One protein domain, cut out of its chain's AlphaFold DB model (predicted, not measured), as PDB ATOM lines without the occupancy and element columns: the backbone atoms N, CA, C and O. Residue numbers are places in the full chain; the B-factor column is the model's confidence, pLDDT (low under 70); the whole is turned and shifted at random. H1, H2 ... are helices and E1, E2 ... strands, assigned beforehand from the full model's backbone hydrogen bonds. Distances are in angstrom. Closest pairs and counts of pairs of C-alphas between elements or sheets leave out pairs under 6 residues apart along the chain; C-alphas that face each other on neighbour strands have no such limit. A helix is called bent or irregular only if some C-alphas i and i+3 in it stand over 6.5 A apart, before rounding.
ATOM      1  N   ILE A 115     120.605 146.936  86.417       83.50
ATOM      2  CA  ILE A 115     121.931 146.370  86.648       83.50
ATOM      3  C   ILE A 115     122.990 147.394  86.249       83.50
ATOM      4  O   ILE A 115     123.073 147.805  85.088       83.50
ATOM      5  N   VAL A 116     123.825 147.775  87.216       84.19
ATOM      6  CA  VAL A 116     125.076 148.495  86.957       84.19
ATOM      7  C   VAL A 116     126.132 147.463  86.619       84.19
ATOM      8  O   VAL A 116     126.523 146.664  87.471       84.19
ATOM      9  N   VAL A 117     126.577 147.463  85.370       79.94
ATOM     10  CA  VAL A 117     127.482 146.429  84.884       79.94
ATOM     11  C   VAL A 117     128.905 146.729  85.348       79.94
ATOM     12  O   VAL A 117     129.442 147.803  85.079       79.94
ATOM     13  N   LYS A 118     129.528 145.773  86.042       75.00
ATOM     14  CA  LYS A 118     130.936 145.842  86.465       75.00
ATOM     15  C   LYS A 118     131.796 144.982  85.537       75.00
ATOM     16  O   LYS A 118     131.377 143.895  85.149       75.00
ATOM     17  N   SER A 119     133.010 145.434  85.209       62.12
ATOM     18  CA  SER A 119     133.884 144.789  84.207       62.12
ATOM     19  C   SER A 119     134.411 143.398  84.580       62.12
ATOM     20  O   SER A 119     135.056 142.752  83.755       62.12
ATOM     21  N   ASP A 120     134.207 142.950  85.820       61.19
ATOM     22  CA  ASP A 120     134.952 141.815  86.375       61.19
ATOM     23  C   ASP A 120     134.104 140.547  86.571       61.19
ATOM     24  O   ASP A 120     134.668 139.480  86.779       61.19
ATOM     25  N   GLU A 121     132.772 140.610  86.442       59.47
ATOM     26  CA  GLU A 121     131.897 139.455  86.731       59.47
ATOM     27  C   GLU A 121     132.006 138.297  85.716       59.47
ATOM     28  O   GLU A 121     131.570 137.186  86.014       59.47
ATOM     29  N   PHE A 122     132.588 138.521  84.529       64.00
ATOM     30  CA  PHE A 122     132.534 137.565  83.412       64.00
ATOM     31  C   PHE A 122     133.821 137.466  82.579       64.00
ATOM     32  O   PHE A 122     133.767 137.075  81.410       64.00
ATOM     33  N   ARG A 123     134.985 137.840  83.127       57.91
ATOM     34  CA  ARG A 123     136.250 137.830  82.361       57.91
ATOM     35  C   ARG A 123     136.651 136.443  81.841       57.91
ATOM     36  O   ARG A 123     137.253 136.377  80.777       57.91
ATOM     37  N   ASP A 124     136.236 135.377  82.526       61.59
ATOM     38  CA  ASP A 124     136.661 134.000  82.234       61.59
ATOM     39  C   ASP A 124     135.602 133.162  81.484       61.59
ATOM     40  O   ASP A 124     135.675 131.933  81.441       61.59
ATOM     41  N   LEU A 125     134.584 133.796  80.888       75.50
ATOM     42  CA  LEU A 125     133.598 133.073  80.081       75.50
ATOM     43  C   LEU A 125     134.151 132.693  78.702       75.50
ATOM     44  O   LEU A 125     134.503 133.556  77.899       75.50
ATOM     45  N   ALA A 126     134.104 131.400  78.381       74.69
ATOM     46  CA  ALA A 126     134.356 130.898  77.035       74.69
ATOM     47  C   ALA A 126     133.202 131.282  76.086       74.69
ATOM     48  O   ALA A 126     132.158 130.616  76.048       74.69
ATOM     49  N   LEU A 127     133.389 132.378  75.345       84.25
ATOM     50  CA  LEU A 127     132.529 132.792  74.235       84.25
ATOM     51  C   LEU A 127     132.831 131.966  72.985       84.25
ATOM     52  O   LEU A 127     133.986 131.661  72.694       84.25
ATOM     53  N   HIS A 128     131.796 131.648  72.213       88.69
ATOM     54  CA  HIS A 128     132.001 131.110  70.872       88.69
ATOM     55  C   HIS A 128     132.459 132.229  69.910       88.69
ATOM     56  O   HIS A 128     131.940 133.346  70.012       88.69
ATOM     57  N   PRO A 129     133.309 131.958  68.896       88.12
ATOM     58  CA  PRO A 129     133.704 132.961  67.896       88.12
ATOM     59  C   PRO A 129     132.524 133.661  67.197       88.12
ATOM     60  O   PRO A 129     132.602 134.836  66.846       88.12
ATOM     61  N   ARG A 130     131.391 132.962  67.026       88.50
ATOM     62  CA  ARG A 130     130.138 133.548  66.496       88.50
ATOM     63  C   ARG A 130     129.506 134.568  67.446       88.50
ATOM     64  O   ARG A 130     129.007 135.596  66.988       88.50
ATOM     65  N   GLU A 131     129.534 134.303  68.753       90.06
ATOM     66  CA  GLU A 131     129.061 135.252  69.767       90.06
ATOM     67  C   GLU A 131     129.954 136.492  69.765       90.06
ATOM     68  O   GLU A 131     129.446 137.604  69.668       90.06
ATOM     69  N   GLU A 132     131.276 136.308  69.761       90.00
ATOM     70  CA  GLU A 132     132.243 137.408  69.695       90.00
ATOM     71  C   GLU A 132     132.073 138.251  68.424       90.00
ATOM     72  O   GLU A 132     132.002 139.478  68.497       90.00
ATOM     73  N   LYS A 133     131.907 137.616  67.257       89.75
ATOM     74  CA  LYS A 133     131.632 138.313  65.991       89.75
ATOM     75  C   LYS A 133     130.338 139.131  66.052       89.75
ATOM     76  O   LYS A 133     130.309 140.257  65.561       89.75
ATOM     77  N   SER A 134     129.285 138.581  66.654       88.81
ATOM     78  CA  SER A 134     127.990 139.258  66.808       88.81
ATOM     79  C   SER A 134     128.078 140.434  67.789       88.81
ATOM     80  O   SER A 134     127.540 141.509  67.525       88.81
ATOM     81  N   ILE A 135     128.815 140.265  68.892       91.31
ATOM     82  CA  ILE A 135     129.091 141.323  69.870       91.31
ATOM     83  C   ILE A 135     129.894 142.453  69.221       91.31
ATOM     84  O   ILE A 135     129.503 143.611  69.341       91.31
ATOM     85  N   ASN A 136     130.958 142.130  68.481       90.94
ATOM     86  CA  ASN A 136     131.763 143.118  67.760       90.94
ATOM     87  C   ASN A 136     130.930 143.861  66.706       90.94
ATOM     88  O   ASN A 136     131.021 145.080  66.600       90.94
ATOM     89  N   HIS A 137     130.037 143.163  65.996       90.31
ATOM     90  CA  HIS A 137     129.128 143.808  65.048       90.31
ATOM     91  C   HIS A 137     128.197 144.829  65.722       90.31
ATOM     92  O   HIS A 137     128.013 145.931  65.204       90.31
ATOM     93  N   LEU A 138     127.620 144.496  66.882       90.25
ATOM     94  CA  LEU A 138     126.817 145.440  67.668       90.25
ATOM     95  C   LEU A 138     127.668 146.599  68.203       90.25
ATOM     96  O   LEU A 138     127.259 147.756  68.111       90.25
ATOM     97  N   LEU A 139     128.858 146.299  68.722       91.50
ATOM     98  CA  LEU A 139     129.798 147.276  69.265       91.50
ATOM     99  C   LEU A 139     130.206 148.321  68.219       91.50
ATOM    100  O   LEU A 139     130.205 149.514  68.526       91.50
ATOM    101  N   ASP A 140     130.475 147.912  66.977       89.69
ATOM    102  CA  ASP A 140     130.795 148.816  65.865       89.69
ATOM    103  C   ASP A 140     129.654 149.810  65.594       89.69
ATOM    104  O   ASP A 140     129.873 150.989  65.296       89.69
ATOM    105  N   ARG A 141     128.401 149.355  65.724       89.94
ATOM    106  CA  ARG A 141     127.213 150.209  65.552       89.94
ATOM    107  C   ARG A 141     127.029 151.175  66.715       89.94
ATOM    108  O   ARG A 141     126.660 152.325  66.474       89.94
ATOM    109  N   VAL A 142     127.307 150.727  67.938       90.19
ATOM    110  CA  VAL A 142     127.243 151.551  69.154       90.19
ATOM    111  C   VAL A 142     128.338 152.617  69.145       90.19
ATOM    112  O   VAL A 142     128.061 153.788  69.376       90.19
ATOM    113  N   THR A 143     129.578 152.253  68.833       88.94
ATOM    114  CA  THR A 143     130.744 153.151  68.927       88.94
ATOM    115  C   THR A 143     130.948 154.022  67.687       88.94
ATOM    116  O   THR A 143     131.618 155.052  67.762       88.94
ATOM    117  N   GLY A 144     130.319 153.685  66.555       81.38
ATOM    118  CA  GLY A 144     130.489 154.387  65.279       81.38
ATOM    119  C   GLY A 144     130.045 155.859  65.247       81.38
ATOM    120  O   GLY A 144     130.245 156.528  64.230       81.38
ATOM    121  N   GLY A 145     129.426 156.387  66.312       76.06
ATOM    122  CA  GLY A 145     129.122 157.817  66.493       76.06
ATOM    123  C   GLY A 145     128.117 158.416  65.501       76.06
ATOM    124  O   GLY A 145     128.053 159.636  65.323       76.06
ATOM    125  N   ARG A 146     127.357 157.560  64.807       78.31
ATOM    126  CA  ARG A 146     126.368 157.949  63.784       78.31
ATOM    127  C   ARG A 146     124.932 157.980  64.308       78.31
ATOM    128  O   ARG A 146     124.128 158.733  63.761       78.31
ATOM    129  N   TYR A 147     124.631 157.205  65.345       86.38
ATOM    130  CA  TYR A 147     123.272 156.935  65.812       86.38
ATOM    131  C   TYR A 147     123.139 157.239  67.304       86.38
ATOM    132  O   TYR A 147     124.094 157.058  68.056       86.38
ATOM    133  N   ASN A 148     121.956 157.690  67.721       87.31
ATOM    134  CA  ASN A 148     121.625 157.875  69.137       87.31
ATOM    135  C   ASN A 148     120.962 156.626  69.729       87.31
ATOM    136  O   ASN A 148     121.043 156.386  70.929       87.31
ATOM    137  N   VAL A 149     120.308 155.843  68.869       90.19
ATOM    138  CA  VAL A 149     119.613 154.614  69.238       90.19
ATOM    139  C   VAL A 149     120.082 153.496  68.311       90.19
ATOM    140  O   VAL A 149     119.979 153.609  67.086       90.19
ATOM    141  N   VAL A 150     120.585 152.412  68.887       91.75
ATOM    142  CA  VAL A 150     120.862 151.158  68.175       91.75
ATOM    143  C   VAL A 150     119.775 150.169  68.567       91.75
ATOM    144  O   VAL A 150     119.578 149.929  69.749       91.75
ATOM    145  N   CYS A 151     119.048 149.609  67.606       91.88
ATOM    146  CA  CYS A 151     117.987 148.646  67.888       91.88
ATOM    147  C   CYS A 151     118.295 147.314  67.210       91.88
ATOM    148  O   CYS A 151     118.332 147.243  65.982       91.88
ATOM    149  N   TRP A 152     118.511 146.270  68.006       91.69
ATOM    150  CA  TRP A 152     118.581 144.894  67.528       91.69
ATOM    151  C   TRP A 152     117.159 144.344  67.422       91.69
ATOM    152  O   TRP A 152     116.529 144.048  68.437       91.69
ATOM    153  N   THR A 153     116.627 144.276  66.201       86.06
ATOM    154  CA  THR A 153     115.184 144.049  65.990       86.06
ATOM    155  C   THR A 153     114.786 142.576  65.922       86.06
ATOM    156  O   THR A 153     113.620 142.256  66.154       86.06
ATOM    157  N   ASP A 154     115.742 141.692  65.643       81.06
ATOM    158  CA  ASP A 154     115.572 140.253  65.448       81.06
ATOM    159  C   ASP A 154     116.428 139.415  66.427       81.06
ATOM    160  O   ASP A 154     117.213 138.561  66.003       81.06
ATOM    161  N   PRO A 155     116.337 139.645  67.752       82.75
ATOM    162  CA  PRO A 155     117.086 138.839  68.707       82.75
ATOM    163  C   PRO A 155     116.669 137.362  68.645       82.75
ATOM    164  O   PRO A 155     115.504 137.064  68.357       82.75
ATOM    165  N   PRO A 156     117.584 136.422  68.956       79.69
ATOM    166  CA  PRO A 156     117.223 135.018  69.083       79.69
ATOM    167  C   PRO A 156     116.143 134.841  70.163       79.69
ATOM    168  O   PRO A 156     116.082 135.643  71.102       79.69
ATOM    169  N   PRO A 157     115.333 133.766  70.093       75.56
ATOM    170  CA  PRO A 157     114.317 133.472  71.108       75.56
ATOM    171  C   PRO A 157     114.864 133.453  72.541       75.56
ATOM    172  O   PRO A 157     114.173 133.869  73.471       75.56
ATOM    173  N   MET A 158     116.107 132.982  72.690       83.12
ATOM    174  CA  MET A 158     116.840 132.866  73.946       83.12
ATOM    175  C   MET A 158     118.297 133.302  73.768       83.12
ATOM    176  O   MET A 158     118.962 132.927  72.800       83.12
ATOM    177  N   GLY A 159     118.829 134.016  74.754       85.94
ATOM    178  CA  GLY A 159     120.235 134.393  74.878       85.94
ATOM    179  C   GLY A 159     120.583 135.805  74.432       85.94
ATOM    180  O   GLY A 159     121.750 136.192  74.494       85.94
ATOM    181  N   SER A 160     119.586 136.598  74.049       88.12
ATOM    182  CA  SER A 160     119.777 138.002  73.685       88.12
ATOM    183  C   SER A 160     120.243 138.843  74.880       88.12
ATOM    184  O   SER A 160     121.155 139.661  74.747       88.12
ATOM    185  N   SER A 161     119.704 138.555  76.072       87.88
ATOM    186  CA  SER A 161     120.097 139.176  77.339       87.88
ATOM    187  C   SER A 161     121.579 138.955  77.634       87.88
ATOM    188  O   SER A 161     122.285 139.898  77.981       87.88
ATOM    189  N   PHE A 162     122.061 137.722  77.445       89.38
ATOM    190  CA  PHE A 162     123.465 137.360  77.644       89.38
ATOM    191  C   PHE A 162     124.394 138.146  76.715       89.38
ATOM    192  O   PHE A 162     125.348 138.759  77.184       89.38
ATOM    193  N   VAL A 163     124.091 138.191  75.414       89.62
ATOM    194  CA  VAL A 163     124.890 138.943  74.429       89.62
ATOM    195  C   VAL A 163     124.943 140.432  74.782       89.62
ATOM    196  O   VAL A 163     126.019 141.028  74.764       89.62
ATOM    197  N   ALA A 164     123.803 141.027  75.152       89.88
ATOM    198  CA  ALA A 164     123.730 142.430  75.556       89.88
ATOM    199  C   ALA A 164     124.566 142.717  76.811       89.88
ATOM    200  O   ALA A 164     125.268 143.726  76.870       89.88
ATOM    201  N   TYR A 165     124.540 141.814  77.791       89.00
ATOM    202  CA  TYR A 165     125.340 141.955  79.002       89.00
ATOM    203  C   TYR A 165     126.832 141.791  78.737       89.00
ATOM    204  O   TYR A 165     127.614 142.604  79.212       89.00
ATOM    205  N   MET A 166     127.235 140.800  77.934       89.00
ATOM    206  CA  MET A 166     128.641 140.614  77.559       89.00
ATOM    207  C   MET A 166     129.188 141.833  76.824       89.00
ATOM    208  O   MET A 166     130.296 142.285  77.122       89.00
ATOM    209  N   LEU A 167     128.396 142.404  75.911       90.56
ATOM    210  CA  LEU A 167     128.716 143.669  75.263       90.56
ATOM    211  C   LEU A 167     128.910 144.777  76.309       90.56
ATOM    212  O   LEU A 167     129.961 145.412  76.335       90.56
ATOM    213  N   ALA A 168     127.942 144.953  77.212       89.19
ATOM    214  CA  ALA A 168     127.972 145.963  78.266       89.19
ATOM    215  C   ALA A 168     129.162 145.817  79.237       89.19
ATOM    216  O   ALA A 168     129.716 146.836  79.655       89.19
ATOM    217  N   SER A 169     129.552 144.586  79.590       86.94
ATOM    218  CA  SER A 169     130.537 144.290  80.639       86.94
ATOM    219  C   SER A 169     131.966 144.192  80.124       86.94
ATOM    220  O   SER A 169     132.867 144.813  80.682       86.94
ATOM    221  N   ASN A 170     132.192 143.414  79.064       85.38
ATOM    222  CA  ASN A 170     133.534 142.974  78.675       85.38
ATOM    223  C   ASN A 170     134.065 143.712  77.441       85.38
ATOM    224  O   ASN A 170     135.281 143.756  77.236       85.38
ATOM    225  N   PHE A 171     133.175 144.262  76.611       88.00
ATOM    226  CA  PHE A 171     133.530 144.867  75.325       88.00
ATOM    227  C   PHE A 171     133.407 146.391  75.356       88.00
ATOM    228  O   PHE A 171     134.359 147.075  74.988       88.00
ATOM    229  N   SER A 172     132.304 146.935  75.879       87.56
ATOM    230  CA  SER A 172     132.083 148.383  75.982       87.56
ATOM    231  C   SER A 172     133.220 149.133  76.699       87.56
ATOM    232  O   SER A 172     133.705 150.120  76.134       87.56
ATOM    233  N   PRO A 173     133.745 148.675  77.862       86.38
ATOM    234  CA  PRO A 173     134.839 149.379  78.540       86.38
ATOM    235  C   PRO A 173     136.127 149.464  77.713       86.38
ATOM    236  O   PRO A 173     136.858 150.450  77.796       86.38
ATOM    237  N   LYS A 174     136.393 148.467  76.855       84.88
ATOM    238  CA  LYS A 174     137.571 148.450  75.968       84.88
ATOM    239  C   LYS A 174     137.485 149.501  74.854       84.88
ATOM    240  O   LYS A 174     138.499 149.809  74.234       84.88
ATOM    241  N   CYS A 175     136.302 150.064  74.618       84.25
ATOM    242  CA  CYS A 175     136.032 151.050  73.572       84.25
ATOM    243  C   CYS A 175     135.770 152.464  74.113       84.25
ATOM    244  O   CYS A 175     135.221 153.299  73.395       84.25
ATOM    245  N   GLY A 176     136.158 152.745  75.362       82.56
ATOM    246  CA  GLY A 176     136.024 154.078  75.959       82.56
ATOM    247  C   GLY A 176     134.604 154.430  76.416       82.56
ATOM    248  O   GLY A 176     134.279 155.609  76.521       82.56
ATOM    249  N   ILE A 177     133.753 153.430  76.664       87.44
ATOM    250  CA  ILE A 177     132.480 153.610  77.378       87.44
ATOM    251  C   ILE A 177     132.775 153.487  78.875       87.44
ATOM    252  O   ILE A 177     133.253 152.443  79.320       87.44
ATOM    253  N   ASN A 178     132.497 154.539  79.651       85.88
ATOM    254  CA  ASN A 178     132.867 154.576  81.071       85.88
ATOM    255  C   ASN A 178     131.923 153.737  81.936       85.88
ATOM    256  O   ASN A 178     132.382 153.056  82.849       85.88
ATOM    257  N   ASN A 179     130.616 153.775  81.652       89.12
ATOM    258  CA  ASN A 179     129.620 152.991  82.381       89.12
ATOM    259  C   ASN A 179     128.608 152.361  81.423       89.12
ATOM    260  O   ASN A 179     128.163 152.986  80.459       89.12
ATOM    261  N   SER A 180     128.180 151.143  81.740       91.88
ATOM    262  CA  SER A 180     127.070 150.487  81.056       91.88
ATOM    263  C   SER A 180     125.969 150.171  82.061       91.88
ATOM    264  O   SER A 180     126.225 149.598  83.124       91.88
ATOM    265  N   TYR A 181     124.736 150.509  81.705       92.62
ATOM    266  CA  TYR A 181     123.545 150.220  82.494       92.62
ATOM    267  C   TYR A 181     122.658 149.261  81.716       92.62
ATOM    268  O   TYR A 181     122.402 149.487  80.536       92.62
ATOM    269  N   VAL A 182     122.172 148.204  82.358       90.75
ATOM    270  CA  VAL A 182     121.219 147.268  81.752       90.75
ATOM    271  C   VAL A 182     119.907 147.366  82.511       90.75
ATOM    272  O   VAL A 182     119.867 147.143  83.720       90.75
ATOM    273  N   ILE A 183     118.824 147.680  81.806       90.31
ATOM    274  CA  ILE A 183     117.469 147.629  82.350       90.31
ATOM    275  C   ILE A 183     116.695 146.489  81.717       90.31
ATOM    276  O   ILE A 183     116.766 146.247  80.510       90.31
ATOM    277  N   LYS A 184     115.927 145.796  82.551       85.75
ATOM    278  CA  LYS A 184     115.001 144.753  82.123       85.75
ATOM    279  C   LYS A 184     113.596 145.076  82.625       85.75
ATOM    280  O   LYS A 184     113.447 145.766  83.635       85.75
ATOM    281  N   PRO A 185     112.549 144.629  81.928       77.25
ATOM    282  CA  PRO A 185     111.184 144.832  82.389       77.25
ATOM    283  C   PRO A 185     110.978 144.126  83.732       77.25
ATOM    284  O   PRO A 185     111.457 143.011  83.954       77.25
ATOM    285  N   ARG A 186     110.258 144.774  84.650       74.06
ATOM    286  CA  ARG A 186     109.957 144.180  85.951       74.06
ATOM    287  C   ARG A 186     109.074 142.951  85.768       74.06
ATOM    288  O   ARG A 186     107.924 143.050  85.344       74.06
ATOM    289  N   VAL A 187     109.590 141.808  86.198       61.03
ATOM    290  CA  VAL A 187     108.808 140.585  86.346       61.03
ATOM    291  C   VAL A 187     108.125 140.637  87.716       61.03
ATOM    292  O   VAL A 187     108.828 140.687  88.727       61.03
ATOM    293  N   PRO A 188     106.784 140.700  87.822       52.72
ATOM    294  CA  PRO A 188     106.145 140.528  89.121       52.72
ATOM    295  C   PRO A 188     106.519 139.147  89.673       52.72
ATOM    296  O   PRO A 188     106.603 138.184  88.909       52.72
ATOM    297  N   ALA A 189     106.748 139.044  90.988       42.66
ATOM    298  CA  ALA A 189     107.017 137.761  91.633       42.66
ATOM    299  C   ALA A 189     105.961 136.726  91.201       42.66
ATOM    300  O   ALA A 189     104.795 137.081  91.015       42.66
ATOM    301  N   ILE A 190     106.361 135.461  91.036       38.38
ATOM    302  CA  ILE A 190     105.531 134.382  90.459       38.38
ATOM    303  C   ILE A 190     104.148 134.285  91.142       38.38
ATOM    304  O   ILE A 190     103.154 133.985  90.486       38.38
ATOM    305  N   SER A 191     104.065 134.620  92.432       32.50
ATOM    306  CA  SER A 191     102.827 134.684  93.221       32.50
ATOM    307  C   SER A 191     101.972 135.945  92.994       32.50
ATOM    308  O   SER A 191     100.755 135.893  93.135       32.50
ATOM    309  N   GLN A 192     102.575 137.079  92.629       35.34
ATOM    310  CA  GLN A 192     101.909 138.381  92.473       35.34
ATOM    311  C   GLN A 192     101.322 138.606  91.072       35.34
ATOM    312  O   GLN A 192     100.380 139.378  90.918       35.34
ATOM    313  N   GLY A 193     101.853 137.937  90.044       37.00
ATOM    314  CA  GLY A 193     101.399 138.112  88.658       37.00
ATOM    315  C   GLY A 193     100.014 137.528  88.340       37.00
ATOM    316  O   GLY A 193      99.476 137.824  87.274       37.00
ATOM    317  N   LEU A 194      99.444 136.701  89.226       39.91
ATOM    318  CA  LEU A 194      98.225 135.920  88.958       39.91
ATOM    319  C   LEU A 194      97.046 136.200  89.900       39.91
ATOM    320  O   LEU A 194      95.927 135.825  89.561       39.91
ATOM    321  N   THR A 195      97.244 136.894  91.025       35.66
ATOM    322  CA  THR A 195      96.133 137.406  91.857       35.66
ATOM    323  C   THR A 195      95.624 138.771  91.394       35.66
ATOM    324  O   THR A 195      94.569 139.218  91.837       35.66
ATOM    325  N   VAL A 203     100.898 149.282  84.102       57.84
ATOM    326  CA  VAL A 203     101.996 149.699  84.968       57.84
ATOM    327  C   VAL A 203     103.226 149.762  84.074       57.84
ATOM    328  O   VAL A 203     103.579 148.747  83.476       57.84
ATOM    329  N   ASP A 204     103.869 150.928  83.972       69.19
ATOM    330  CA  ASP A 204     105.158 151.052  83.288       69.19
ATOM    331  C   ASP A 204     106.156 150.064  83.923       69.19
ATOM    332  O   ASP A 204     106.592 150.222  85.070       69.19
ATOM    333  N   VAL A 205     106.475 148.998  83.180       75.44
ATOM    334  CA  VAL A 205     107.310 147.879  83.638       75.44
ATOM    335  C   VAL A 205     108.776 148.276  83.820       75.44
ATOM    336  O   VAL A 205     109.521 147.551  84.484       75.44
ATOM    337  N   PHE A 206     109.187 149.427  83.282       82.62
ATOM    338  CA  PHE A 206     110.539 149.971  83.391       82.62
ATOM    339  C   PHE A 206     110.645 151.122  84.394       82.62
ATOM    340  O   PHE A 206     111.763 151.482  84.753       82.62
ATOM    341  N   ALA A 207     109.534 151.655  84.918       81.38
ATOM    342  CA  ALA A 207     109.532 152.838  85.788       81.38
ATOM    343  C   ALA A 207     110.555 152.770  86.936       81.38
ATOM    344  O   ALA A 207     111.378 153.669  87.072       81.38
ATOM    345  N   ARG A 208     110.589 151.667  87.703       80.56
ATOM    346  CA  ARG A 208     111.564 151.506  88.807       80.56
ATOM    347  C   ARG A 208     113.014 151.427  88.328       80.56
ATOM    348  O   ARG A 208     113.909 151.868  89.034       80.56
ATOM    349  N   ALA A 209     113.251 150.844  87.152       86.12
ATOM    350  CA  ALA A 209     114.598 150.773  86.590       86.12
ATOM    351  C   ALA A 209     115.064 152.151  86.101       86.12
ATOM    352  O   ALA A 209     116.229 152.500  86.262       86.12
ATOM    353  N   MET A 210     114.140 152.948  85.558       87.12
ATOM    354  CA  MET A 210     114.396 154.335  85.177       87.12
ATOM    355  C   MET A 210     114.638 155.230  86.396       87.12
ATOM    356  O   MET A 210     115.545 156.051  86.358       87.12
ATOM    357  N   GLU A 211     113.892 155.048  87.490       85.31
ATOM    358  CA  GLU A 211     114.161 155.727  88.769       85.31
ATOM    359  C   GLU A 211     115.584 155.424  89.265       85.31
ATOM    360  O   GLU A 211     116.354 156.348  89.522       85.31
ATOM    361  N   ALA A 212     115.972 154.144  89.294       86.81
ATOM    362  CA  ALA A 212     117.312 153.716  89.698       86.81
ATOM    363  C   ALA A 212     118.427 154.261  88.787       86.81
ATOM    364  O   ALA A 212     119.504 154.626  89.269       86.81
ATOM    365  N   LEU A 213     118.175 154.336  87.473       89.88
ATOM    366  CA  LEU A 213     119.090 154.955  86.514       89.88
ATOM    367  C   LEU A 213     119.269 156.447  86.811       89.88
ATOM    368  O   LEU A 213     120.400 156.920  86.874       89.88
ATOM    369  N   CYS A 214     118.176 157.185  87.020       89.56
ATOM    370  CA  CYS A 214     118.227 158.610  87.346       89.56
ATOM    371  C   CYS A 214     118.996 158.869  88.647       89.56
ATOM    372  O   CYS A 214     119.812 159.789  88.692       89.56
ATOM    373  N   GLU A 215     118.806 158.025  89.667       87.62
ATOM    374  CA  GLU A 215     119.593 158.068  90.906       87.62
ATOM    375  C   GLU A 215     121.093 157.880  90.632       87.62
ATOM    376  O   GLU A 215     121.906 158.669  91.111       87.62
ATOM    377  N   HIS A 216     121.471 156.896  89.805       87.62
ATOM    378  CA  HIS A 216     122.874 156.646  89.443       87.62
ATOM    379  C   HIS A 216     123.494 157.758  88.592       87.62
ATOM    380  O   HIS A 216     124.694 158.015  88.691       87.62
ATOM    381  N   LEU A 217     122.687 158.434  87.778       89.12
ATOM    382  CA  LEU A 217     123.100 159.595  86.990       89.12
ATOM    383  C   LEU A 217     123.097 160.902  87.805       89.12
ATOM    384  O   LEU A 217     123.415 161.955  87.259       89.12
ATOM    385  N   ASN A 218     122.781 160.850  89.106       89.00
ATOM    386  CA  ASN A 218     122.653 162.005  90.003       89.00
ATOM    387  C   ASN A 218     121.588 163.033  89.566       89.00
ATOM    388  O   ASN A 218     121.696 164.223  89.877       89.00
ATOM    389  N   LEU A 219     120.538 162.584  88.877       86.75
ATOM    390  CA  LEU A 219     119.409 163.415  88.459       86.75
ATOM    391  C   LEU A 219     118.340 163.439  89.562       86.75
ATOM    392  O   LEU A 219     117.975 162.403  90.115       86.75
ATOM    393  N   ARG A 220     117.830 164.628  89.910       78.62
ATOM    394  CA  ARG A 220     116.836 164.812  90.986       78.62
ATOM    395  C   ARG A 220     115.444 165.095  90.419       78.62
ATOM    396  O   ARG A 220     115.307 165.829  89.449       78.62
ATOM    397  N   GLY A 221     114.402 164.598  91.087       77.00
ATOM    398  CA  GLY A 221     113.006 164.873  90.726       77.00
ATOM    399  C   GLY A 221     112.487 163.977  89.596       77.00
ATOM    400  O   GLY A 221     112.765 162.782  89.585       77.00
ATOM    401  N   ARG A 222     111.698 164.542  88.672       74.12
ATOM    402  CA  ARG A 222     111.257 163.880  87.431       74.12
ATOM    403  C   ARG A 222     112.042 164.467  86.252       74.12
ATOM    404  O   ARG A 222     111.545 165.421  85.654       74.12
ATOM    405  N   PRO A 223     113.258 163.969  85.969       81.75
ATOM    406  CA  PRO A 223     114.047 164.471  84.855       81.75
ATOM    407  C   PRO A 223     113.360 164.152  83.525       81.75
ATOM    408  O   PRO A 223     112.768 163.084  83.350       81.75
ATOM    409  N   SER A 224     113.441 165.095  82.597       85.19
ATOM    410  CA  SER A 224     113.011 164.950  81.210       85.19
ATOM    411  C   SER A 224     113.900 163.958  80.449       85.19
ATOM    412  O   SER A 224     115.055 163.718  80.814       85.19
ATOM    413  N   GLY A 225     113.389 163.408  79.340       84.44
ATOM    414  CA  GLY A 225     114.175 162.541  78.453       84.44
ATOM    415  C   GLY A 225     115.474 163.198  77.965       84.44
ATOM    416  O   GLY A 225     116.496 162.523  77.852       84.44
ATOM    417  N   VAL A 226     115.465 164.522  77.766       86.56
ATOM    418  CA  VAL A 226     116.642 165.318  77.378       86.56
ATOM    419  C   VAL A 226     117.711 165.310  78.472       86.56
ATOM    420  O   VAL A 226     118.866 164.999  78.188       86.56
ATOM    421  N   GLU A 227     117.337 165.579  79.727       87.81
ATOM    422  CA  GLU A 227     118.281 165.606  80.859       87.81
ATOM    423  C   GLU A 227     118.947 164.240  81.074       87.81
ATOM    424  O   GLU A 227     120.155 164.157  81.307       87.81
ATOM    425  N   ILE A 228     118.181 163.151  80.938       90.25
ATOM    426  CA  ILE A 228     118.716 161.786  81.027       90.25
ATOM    427  C   ILE A 228     119.693 161.512  79.873       90.25
ATOM    428  O   ILE A 228     120.777 160.962  80.090       90.25
ATOM    429  N   LEU A 229     119.347 161.917  78.646       89.38
ATOM    430  CA  LEU A 229     120.189 161.726  77.464       89.38
ATOM    431  C   LEU A 229     121.515 162.502  77.558       89.38
ATOM    432  O   LEU A 229     122.572 161.976  77.195       89.38
ATOM    433  N   GLU A 230     121.483 163.736  78.062       88.50
ATOM    434  CA  GLU A 230     122.676 164.556  78.300       88.50
ATOM    435  C   GLU A 230     123.571 163.972  79.400       88.50
ATOM    436  O   GLU A 230     124.798 163.934  79.248       88.50
ATOM    437  N   ALA A 231     122.981 163.445  80.476       90.12
ATOM    438  CA  ALA A 231     123.721 162.770  81.539       90.12
ATOM    439  C   ALA A 231     124.432 161.503  81.030       90.12
ATOM    440  O   ALA A 231     125.620 161.305  81.301       90.12
ATOM    441  N   LEU A 232     123.755 160.679  80.220       90.69
ATOM    442  CA  LEU A 232     124.369 159.503  79.591       90.69
ATOM    443  C   LEU A 232     125.546 159.897  78.690       90.69
ATOM    444  O   LEU A 232     126.611 159.293  78.758       90.69
ATOM    445  N   ARG A 233     125.416 160.958  77.887       87.50
ATOM    446  CA  ARG A 233     126.498 161.408  76.995       87.50
ATOM    447  C   ARG A 233     127.680 162.027  77.733       87.50
ATOM    448  O   ARG A 233     128.821 161.698  77.411       87.50
ATOM    449  N   SER A 234     127.426 162.915  78.695       87.62
ATOM    450  CA  SER A 234     128.482 163.606  79.453       87.62
ATOM    451  C   SER A 234     129.352 162.631  80.243       87.62
ATOM    452  O   SER A 234     130.557 162.835  80.369       87.62
ATOM    453  N   THR A 235     128.758 161.529  80.699       87.56
ATOM    454  CA  THR A 235     129.463 160.439  81.378       87.56
ATOM    455  C   THR A 235     130.021 159.379  80.422       87.56
ATOM    456  O   THR A 235     130.704 158.470  80.883       87.56
ATOM    457  N   GLN A 236     129.777 159.486  79.108       88.19
ATOM    458  CA  GLN A 236     130.048 158.443  78.102       88.19
ATOM    459  C   GLN A 236     129.489 157.072  78.509       88.19
ATOM    460  O   GLN A 236     130.168 156.048  78.408       88.19
ATOM    461  N   SER A 237     128.252 157.069  78.995       91.06
ATOM    462  CA  SER A 237     127.540 155.882  79.445       91.06
ATOM    463  C   SER A 237     126.532 155.388  78.410       91.06
ATOM    464  O   SER A 237     125.975 156.173  77.639       91.06
ATOM    465  N   VAL A 238     126.264 154.082  78.416       92.94
ATOM    466  CA  VAL A 238     125.300 153.436  77.513       92.94
ATOM    467  C   VAL A 238     124.221 152.708  78.311       92.94
ATOM    468  O   VAL A 238     124.524 151.957  79.238       92.94
ATOM    469  N   LEU A 239     122.960 152.914  77.930       94.94
ATOM    470  CA  LEU A 239     121.792 152.228  78.470       94.94
ATOM    471  C   LEU A 239     121.336 151.110  77.521       94.94
ATOM    472  O   LEU A 239     120.885 151.370  76.406       94.94
ATOM    473  N   PHE A 240     121.396 149.871  77.992       94.12
ATOM    474  CA  PHE A 240     120.850 148.690  77.334       94.12
ATOM    475  C   PHE A 240     119.447 148.403  77.864       94.12
ATOM    476  O   PHE A 240     119.256 148.212  79.063       94.12
ATOM    477  N   VAL A 241     118.469 148.334  76.966       92.38
ATOM    478  CA  VAL A 241     117.068 148.043  77.278       92.38
ATOM    479  C   VAL A 241     116.725 146.664  76.736       92.38
ATOM    480  O   VAL A 241     116.638 146.469  75.521       92.38
ATOM    481  N   LEU A 242     116.537 145.703  77.636       89.50
ATOM    482  CA  LEU A 242     116.123 144.350  77.278       89.50
ATOM    483  C   LEU A 242     114.612 144.297  77.020       89.50
ATOM    484  O   LEU A 242     113.847 145.000  77.681       89.50
ATOM    485  N   ASN A 243     114.189 143.440  76.085       83.19
ATOM    486  CA  ASN A 243     112.782 143.210  75.740       83.19
ATOM    487  C   ASN A 243     112.027 144.499  75.387       83.19
ATOM    488  O   ASN A 243     110.969 144.808  75.946       83.19
ATOM    489  N   ALA A 244     112.583 145.261  74.445       86.12
ATOM    490  CA  ALA A 244     112.053 146.550  74.016       86.12
ATOM    491  C   ALA A 244     110.605 146.471  73.489       86.12
ATOM    492  O   ALA A 244     109.885 147.468  73.522       86.12
ATOM    493  N   GLU A 245     110.131 145.293  73.074       79.88
ATOM    494  CA  GLU A 245     108.726 145.030  72.738       79.88
ATOM    495  C   GLU A 245     107.728 145.355  73.868       79.88
ATOM    496  O   GLU A 245     106.545 145.554  73.600       79.88
ATOM    497  N   CYS A 246     108.178 145.432  75.126       76.94
ATOM    498  CA  CYS A 246     107.336 145.756  76.283       76.94
ATOM    499  C   CYS A 246     107.257 147.247  76.618       76.94
ATOM    500  O   CYS A 246     106.601 147.617  77.593       76.94
ATOM    501  N   ILE A 247     107.915 148.106  75.842       79.19
ATOM    502  CA  ILE A 247     107.815 149.555  76.016       79.19
ATOM    503  C   ILE A 247     106.378 149.975  75.693       79.19
ATOM    504  O   ILE A 247     105.894 149.743  74.589       79.19
ATOM    505  N   ALA A 248     105.677 150.568  76.660       69.00
ATOM    506  CA  ALA A 248     104.297 150.988  76.457       69.00
ATOM    507  C   ALA A 248     104.233 152.130  75.421       69.00
ATOM    508  O   ALA A 248     105.005 153.085  75.536       69.00
ATOM    509  N   PRO A 249     103.337 152.062  74.418       65.88
ATOM    510  CA  PRO A 249     103.077 153.204  73.552       65.88
ATOM    511  C   PRO A 249     102.427 154.335  74.357       65.88
ATOM    512  O   PRO A 249     101.684 154.082  75.309       65.88
ATOM    513  N   GLU A 250     102.700 155.577  73.959       59.91
ATOM    514  CA  GLU A 250     102.144 156.779  74.581       59.91
ATOM    515  C   GLU A 250     100.612 156.685  74.690       59.91
ATOM    516  O   GLU A 250      99.907 156.439  73.706       59.91
ATOM    517  N   SER A 251     100.082 156.867  75.900       55.84
ATOM    518  CA  SER A 251      98.640 156.935  76.145       55.84
ATOM    519  C   SER A 251      98.308 158.267  76.805       55.84
ATOM    520  O   SER A 251      99.108 158.790  77.577       55.84
ATOM    521  N   ARG A 252      97.113 158.812  76.542       47.91
ATOM    522  CA  ARG A 252      96.680 160.114  77.090       47.91
ATOM    523  C   ARG A 252      96.715 160.194  78.624       47.91
ATOM    524  O   ARG A 252      96.762 161.300  79.149       47.91
ATOM    525  N   ASP A 253      96.726 159.051  79.313       44.88
ATOM    526  CA  ASP A 253      96.630 158.958  80.773       44.88
ATOM    527  C   ASP A 253      97.939 158.509  81.462       44.88
ATOM    528  O   ASP A 253      98.004 158.515  82.691       44.88
ATOM    529  N   TYR A 254      98.986 158.127  80.712       54.47
ATOM    530  CA  TYR A 254     100.257 157.620  81.257       54.47
ATOM    531  C   TYR A 254     101.458 158.016  80.383       54.47
ATOM    532  O   TYR A 254     101.564 157.566  79.241       54.47
ATOM    533  N   ALA A 255     102.388 158.791  80.954       57.91
ATOM    534  CA  ALA A 255     103.700 159.088  80.373       57.91
ATOM    535  C   ALA A 255     104.733 158.054  80.854       57.91
ATOM    536  O   ALA A 255     104.837 157.805  82.059       57.91
ATOM    537  N   SER A 256     105.474 157.441  79.927       72.06
ATOM    538  CA  SER A 256     106.583 156.535  80.250       72.06
ATOM    539  C   SER A 256     107.907 157.263  80.050       72.06
ATOM    540  O   SER A 256     108.252 157.616  78.926       72.06
ATOM    541  N   ASN A 257     108.695 157.415  81.120       77.06
ATOM    542  CA  ASN A 257     109.994 158.102  81.064       77.06
ATOM    543  C   ASN A 257     110.946 157.478  80.026       77.06
ATOM    544  O   ASN A 257     111.784 158.164  79.446       77.06
ATOM    545  N   LEU A 258     110.834 156.164  79.800       85.31
ATOM    546  CA  LEU A 258     111.633 155.460  78.801       85.31
ATOM    547  C   LEU A 258     111.167 155.775  77.371       85.31
ATOM    548  O   LEU A 258     112.002 155.939  76.482       85.31
ATOM    549  N   PHE A 259     109.853 155.878  77.148       84.00
ATOM    550  CA  PHE A 259     109.291 156.301  75.864       84.00
ATOM    551  C   PHE A 259     109.725 157.733  75.524       84.00
ATOM    552  O   PHE A 259     110.182 157.985  74.406       84.00
ATOM    553  N   ASP A 260     109.657 158.640  76.501       82.56
ATOM    554  CA  ASP A 260     110.067 160.038  76.349       82.56
ATOM    555  C   ASP A 260     111.564 160.135  76.020       82.56
ATOM    556  O   ASP A 260     111.948 160.780  75.047       82.56
ATOM    557  N   LEU A 261     112.417 159.407  76.753       88.25
ATOM    558  CA  LEU A 261     113.859 159.322  76.483       88.25
ATOM    559  C   LEU A 261     114.165 158.839  75.054       88.25
ATOM    560  O   LEU A 261     115.016 159.413  74.371       88.25
ATOM    561  N   ILE A 262     113.484 157.788  74.586       87.75
ATOM    562  CA  ILE A 262     113.677 157.257  73.227       87.75
ATOM    563  C   ILE A 262     113.197 158.265  72.178       87.75
ATOM    564  O   ILE A 262     113.841 158.415  71.136       87.75
ATOM    565  N   SER A 263     112.087 158.957  72.435       84.38
ATOM    566  CA  SER A 263     111.537 159.977  71.538       84.38
ATOM    567  C   SER A 263     112.483 161.171  71.401       84.38
ATOM    568  O   SER A 263     112.805 161.568  70.279       84.38
ATOM    569  N   GLU A 264     113.039 161.659  72.510       85.69
ATOM    570  CA  GLU A 264     114.034 162.739  72.509       85.69
ATOM    571  C   GLU A 264     115.327 162.337  71.791       85.69
ATOM    572  O   GLU A 264     115.833 163.063  70.931       85.69
ATOM    573  N   ALA A 265     115.821 161.118  72.036       85.94
ATOM    574  CA  ALA A 265     117.004 160.595  71.354       85.94
ATOM    575  C   ALA A 265     116.855 160.556  69.818       85.94
ATOM    576  O   ALA A 265     117.863 160.568  69.100       85.94
ATOM    577  N   ARG A 266     115.620 160.531  69.296       82.56
ATOM    578  CA  ARG A 266     115.327 160.558  67.854       82.56
ATOM    579  C   ARG A 266     115.282 161.964  67.262       82.56
ATOM    580  O   ARG A 266     115.680 162.120  66.107       82.56
ATOM    581  N   LEU A 267     114.770 162.944  68.007       78.19
ATOM    582  CA  LEU A 267     114.549 164.318  67.536       78.19
ATOM    583  C   LEU A 267     115.820 165.179  67.597       78.19
ATOM    584  O   LEU A 267     115.969 166.131  66.829       78.19
ATOM    585  N   ASP A 268     116.748 164.835  68.484       66.06
ATOM    586  CA  ASP A 268     117.906 165.667  68.788       66.06
ATOM    587  C   ASP A 268     118.865 165.900  67.587       66.06
ATOM    588  O   ASP A 268     119.313 164.987  66.877       66.06
ATOM    589  N   CYS A 269     119.200 167.179  67.378       57.06
ATOM    590  CA  CYS A 269     119.971 167.726  66.259       57.06
ATOM    591  C   CYS A 269     121.471 167.932  66.569       57.06
ATOM    592  O   CYS A 269     122.222 168.357  65.684       57.06
ATOM    593  N   LEU A 270     121.932 167.663  67.794       54.16
ATOM    594  CA  LEU A 270     123.246 168.110  68.278       54.16
ATOM    595  C   LEU A 270     124.473 167.352  67.705       54.16
ATOM    596  O   LEU A 270     124.389 166.254  67.145       54.16
ATOM    597  N   ARG A 271     125.639 168.025  67.769       56.41
ATOM    598  CA  ARG A 271     126.901 167.705  67.063       56.41
ATOM    599  C   ARG A 271     127.560 166.396  67.538       56.41
ATOM    600  O   ARG A 271     127.715 166.149  68.724       56.41
ATOM    601  N   LYS A 272     128.002 165.595  66.559       62.66
ATOM    602  CA  LYS A 272     128.611 164.256  66.680       62.66
ATOM    603  C   LYS A 272     129.934 164.250  67.462       62.66
ATOM    604  O   LYS A 272     130.849 164.967  67.058       62.66
ATOM    605  N   ARG A 273     130.052 163.349  68.453       65.62
ATOM    606  CA  ARG A 273     131.226 162.504  68.803       65.62
ATOM    607  C   ARG A 273     130.939 161.745  70.115       65.62
ATOM    608  O   ARG A 273     130.883 162.370  71.165       65.62
ATOM    609  N   GLY A 274     130.757 160.424  70.054       76.06
ATOM    610  CA  GLY A 274     130.550 159.560  71.228       76.06
ATOM    611  C   GLY A 274     129.778 158.270  70.904       76.06
ATOM    612  O   GLY A 274     129.247 158.166  69.794       76.06
ATOM    613  N   PRO A 275     129.725 157.293  71.829       86.81
ATOM    614  CA  PRO A 275     128.931 156.075  71.671       86.81
ATOM    615  C   PRO A 275     127.425 156.381  71.656       86.81
ATOM    616  O   PRO A 275     126.978 157.387  72.209       86.81
ATOM    617  N   ALA A 276     126.638 155.507  71.031       89.69
ATOM    618  CA  ALA A 276     125.184 155.569  71.069       89.69
ATOM    619  C   ALA A 276     124.703 155.368  72.520       89.69
ATOM    620  O   ALA A 276     124.979 154.316  73.097       89.69
ATOM    621  N   PRO A 277     123.990 156.337  73.119       90.50
ATOM    622  CA  PRO A 277     123.598 156.273  74.525       90.50
ATOM    623  C   PRO A 277     122.519 155.224  74.812       90.50
ATOM    624  O   PRO A 277     122.348 154.856  75.970       90.50
ATOM    625  N   ILE A 278     121.783 154.746  73.799       93.31
ATOM    626  CA  ILE A 278     120.675 153.799  73.976       93.31
ATOM    627  C   ILE A 278     120.821 152.613  73.017       93.31
ATOM    628  O   ILE A 278     120.922 152.786  71.798       93.31
ATOM    629  N   VAL A 279     120.754 151.403  73.572       94.06
ATOM    630  CA  VAL A 279     120.697 150.137  72.836       94.06
ATOM    631  C   VAL A 279     119.412 149.401  73.203       94.06
ATOM    632  O   VAL A 279     119.197 149.056  74.360       94.06
ATOM    633  N   LEU A 280     118.554 149.148  72.219       93.19
ATOM    634  CA  LEU A 280     117.297 148.418  72.373       93.19
ATOM    635  C   LEU A 280     117.472 146.978  71.881       93.19
ATOM    636  O   LEU A 280     117.916 146.766  70.750       93.19
ATOM    637  N   ILE A 281     117.098 146.001  72.706       90.69
ATOM    638  CA  ILE A 281     117.103 144.576  72.360       90.69
ATOM    639  C   ILE A 281     115.657 144.115  72.187       90.69
ATOM    640  O   ILE A 281     114.888 144.106  73.149       90.69
ATOM    641  N   GLY A 282     115.292 143.738  70.965       85.88
ATOM    642  CA  GLY A 282     113.914 143.465  70.565       85.88
ATOM    643  C   GLY A 282     113.286 144.628  69.802       85.88
ATOM    644  O   GLY A 282     113.795 145.752  69.788       85.88
ATOM    645  N   LYS A 283     112.168 144.345  69.131       83.50
ATOM    646  CA  LYS A 283     111.448 145.334  68.326       83.50
ATOM    647  C   LYS A 283     110.444 146.086  69.207       83.50
ATOM    648  O   LYS A 283     109.440 145.486  69.594       83.50
ATOM    649  N   PRO A 284     110.657 147.381  69.505       81.69
ATOM    650  CA  PRO A 284     109.671 148.154  70.246       81.69
ATOM    651  C   PRO A 284     108.375 148.307  69.433       81.69
ATOM    652  O   PRO A 284     108.423 148.311  68.200       81.69
ATOM    653  N   PRO A 285     107.215 148.492  70.087       73.00
ATOM    654  CA  PRO A 285     105.938 148.717  69.400       73.00
ATOM    655  C   PRO A 285     105.846 150.092  68.712       73.00
ATOM    656  O   PRO A 285     104.833 150.417  68.102       73.00
ATOM    657  N   ILE A 286     106.901 150.902  68.807       74.38
ATOM    658  CA  ILE A 286     107.006 152.254  68.264       74.38
ATOM    659  C   ILE A 286     107.666 152.183  66.885       74.38
ATOM    660  O   ILE A 286     108.697 151.528  66.721       74.38
ATOM    661  N   GLU A 287     107.138 152.910  65.899       73.00
ATOM    662  CA  GLU A 287     107.828 153.074  64.617       73.00
ATOM    663  C   GLU A 287     109.127 153.870  64.798       73.00
ATOM    664  O   GLU A 287     109.116 155.036  65.203       73.00
ATOM    665  N   LEU A 288     110.259 153.236  64.485       70.88
ATOM    666  CA  LEU A 288     111.591 153.831  64.554       70.88
ATOM    667  C   LEU A 288     111.933 154.504  63.214       70.88
ATOM    668  O   LEU A 288     112.132 153.831  62.205       70.88
ATOM    669  N   SER A 289     112.010 155.838  63.192       64.94
ATOM    670  CA  SER A 289     112.386 156.595  61.986       64.94
ATOM    671  C   SER A 289     113.893 156.462  61.681       64.94
ATOM    672  O   SER A 289     114.709 156.593  62.595       64.94
ATOM    673  N   PRO A 290     114.305 156.307  60.409       60.31
ATOM    674  CA  PRO A 290     115.684 155.956  60.033       60.31
ATOM    675  C   PRO A 290     116.745 157.064  60.214       60.31
ATOM    676  O   PRO A 290     117.919 156.835  59.941       60.31
ATOM    677  N   GLY A 291     116.380 158.271  60.665       67.50
ATOM    678  CA  GLY A 291     117.303 159.417  60.710       67.50
ATOM    679  C   GLY A 291     118.419 159.326  61.763       67.50
ATOM    680  O   GLY A 291     119.556 159.710  61.491       67.50
ATOM    681  N   ARG A 292     118.115 158.827  62.970       76.00
ATOM    682  CA  ARG A 292     119.049 158.745  64.124       76.00
ATOM    683  C   ARG A 292     119.061 157.386  64.816       76.00
ATOM    684  O   ARG A 292     119.797 157.192  65.788       76.00
ATOM    685  N   THR A 293     118.289 156.451  64.281       83.62
ATOM    686  CA  THR A 293     118.198 155.076  64.746       83.62
ATOM    687  C   THR A 293     118.803 154.163  63.694       83.62
ATOM    688  O   THR A 293     118.484 154.289  62.515       83.62
ATOM    689  N   THR A 294     119.666 153.238  64.109       88.25
ATOM    690  CA  THR A 294     120.077 152.123  63.249       88.25
ATOM    691  C   THR A 294     119.341 150.872  63.679       88.25
ATOM    692  O   THR A 294     119.298 150.543  64.864       88.25
ATOM    693  N   LEU A 295     118.774 150.175  62.701       87.81
ATOM    694  CA  LEU A 295     118.244 148.837  62.894       87.81
ATOM    695  C   LEU A 295     119.369 147.857  62.580       87.81
ATOM    696  O   LEU A 295     120.000 147.946  61.526       87.81
ATOM    697  N   VAL A 296     119.662 146.986  63.533       85.88
ATOM    698  CA  VAL A 296     120.550 145.849  63.345       85.88
ATOM    699  C   VAL A 296     119.645 144.647  63.130       85.88
ATOM    700  O   VAL A 296     118.903 144.259  64.034       85.88
ATOM    701  N   ASN A 297     119.696 144.136  61.906       80.75
ATOM    702  CA  ASN A 297     118.981 142.954  61.445       80.75
ATOM    703  C   ASN A 297     120.028 141.917  61.002       80.75
ATOM    704  O   ASN A 297     121.204 142.254  60.852       80.75
ATOM    705  N   ASP A 298     119.611 140.675  60.780       76.38
ATOM    706  CA  ASP A 298     120.429 139.558  60.287       76.38
ATOM    707  C   ASP A 298     121.507 139.070  61.268       76.38
ATOM    708  O   ASP A 298     122.297 138.175  60.945       76.38
ATOM    709  N   MET A 299     121.499 139.571  62.506       79.06
ATOM    710  CA  MET A 299     122.331 139.061  63.603       79.06
ATOM    711  C   MET A 299     122.073 137.575  63.858       79.06
ATOM    712  O   MET A 299     122.992 136.847  64.232       79.06
ATOM    713  N   GLY A 300     120.852 137.104  63.587       76.62
ATOM    714  CA  GLY A 300     120.513 135.687  63.646       76.62
ATOM    715  C   GLY A 300     121.437 134.817  62.783       76.62
ATOM    716  O   GLY A 300     121.893 133.776  63.243       76.62
ATOM    717  N   SER A 301     121.794 135.275  61.578       78.00
ATOM    718  CA  SER A 301     122.684 134.544  60.662       78.00
ATOM    719  C   SER A 301     124.149 134.517  61.119       78.00
ATOM    720  O   SER A 301     124.877 133.568  60.825       78.00
ATOM    721  N   LEU A 302     124.584 135.542  61.861       81.69
ATOM    722  CA  LEU A 302     125.928 135.624  62.438       81.69
ATOM    723  C   LEU A 302     126.060 134.751  63.686       81.69
ATOM    724  O   LEU A 302     127.103 134.130  63.896       81.69
ATOM    725  N   LEU A 303     125.004 134.717  64.500       84.94
ATOM    726  CA  LEU A 303     124.992 134.061  65.800       84.94
ATOM    727  C   LEU A 303     124.663 132.567  65.705       84.94
ATOM    728  O   LEU A 303     125.234 131.772  66.451       84.94
TER     729      LEU A 303
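What this domain is: This is residues 115 to 195 and 203 to 303 of the 981 residues of an uncharacterized protein of Burkholderia sp. D7 (UniProt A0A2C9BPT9). A five-stranded parallel sheet forms the core, filled in on both sides by helices: three layers, with H1 and H2 on one face and H3 and H5 on the other. H4 packs on H5 and grazes the sheet, H6 packs on H1, and residues 189 to 195 stick out as a tail before a cut. The printed part has 182 residues, with six named helices and five named strands in the order H1 E1 H2 E2 H3 H4 E3 H5 E4 E5 H6; the sheet's order is E2 E3 E4 E1 E5. The class is mixed, helices and strands, with under half of the residues in named elements. The whole is compact, with a radius of gyration of the C-alphas of 15.9 A and spans of 47 by 47 by 31 A.

How they stand to each other: Residues 115 to 116 pair antiparallel with residues 181 to 182 of E2, residues 179 to 183, an edge strand. Its parallel neighbour is E3, residues 237 to 241, with N 183 and O 240 within hydrogen-bond range at 2.8 A. Next come E4, residues 278 to 281, with N 279 and O 239 at 2.8 A; E1, residues 149 to 152, with N 280 and O 150 at 2.8 A; and the edge strand E5, residues 293 to 296, with N 296 and O 151 at 2.8 A. The sheet is twisted, its C-alphas up to 4.5 A off the best plane. H1, residues 129 to 143, is on it at a height over the sheet of 10.1 A and runs along the strands, at 15 degrees to E1 on the local plane. H2, residues 160 to 175, is on the same face at a height of 9.0 A, along the strands. H1 and H2 touch at a steep tilt of 62 degrees, closest at the C-alphas of Ile 135 and Leu 167, 5.9 A. Residues 130 to 134 of H1 touch H6, residues 299 to 303, closest at the C-alphas of Arg 130 and Leu 303, 5.2 A. H3, residues 207 to 216, and H5, residues 257 to 267, touch only at their ends, closest at the C-alphas of Met 210 and Leu 258, 7.0 A. H4, residues 225 to 234, touches H5, closest at the C-alphas of Gly 225 and Leu 261, 3.8 A. E3, H5, E4 form a strand-helix-strand unit, two parallel neighbour strands with a helix between along the chain; E1, H2, E2 form a split one, with E3 and E4 between its strands; both crossovers are right-handed. In H1, H3, H4, H5 and H6 every O i to N i+4 pair is within hydrogen-bond range; in H2, 8 of 12 are.

Where its parts are: H1 begins at C-alpha 129, (133.704, 132.961, 67.896), and is 20.4 A long. H2, 20.8 A, is only just irregular, with C-alphas 170 and 173 6.54 A apart, and has a kink of 35 degrees near residue 169. H3, H4 and H5 measure 14.3, 14.4 and 15.6 A, and E2 and E3 13.3 A each. H6 ends at C-alpha 303, (124.992, 134.061, 65.800).

The domain as a whole: The C-alphas farthest apart, of Thr 195 and Arg 271, are 49.8 A apart. Residues 196 to 202 are not printed, and C-alphas 195 and 203 are 15.3 A apart across this cut. The links E3 to H5 and E4 to E5 are long. Mean pLDDT of the printed part is 79.7; 34 residues are under 70, among them 187 to 195 and 248 to 255.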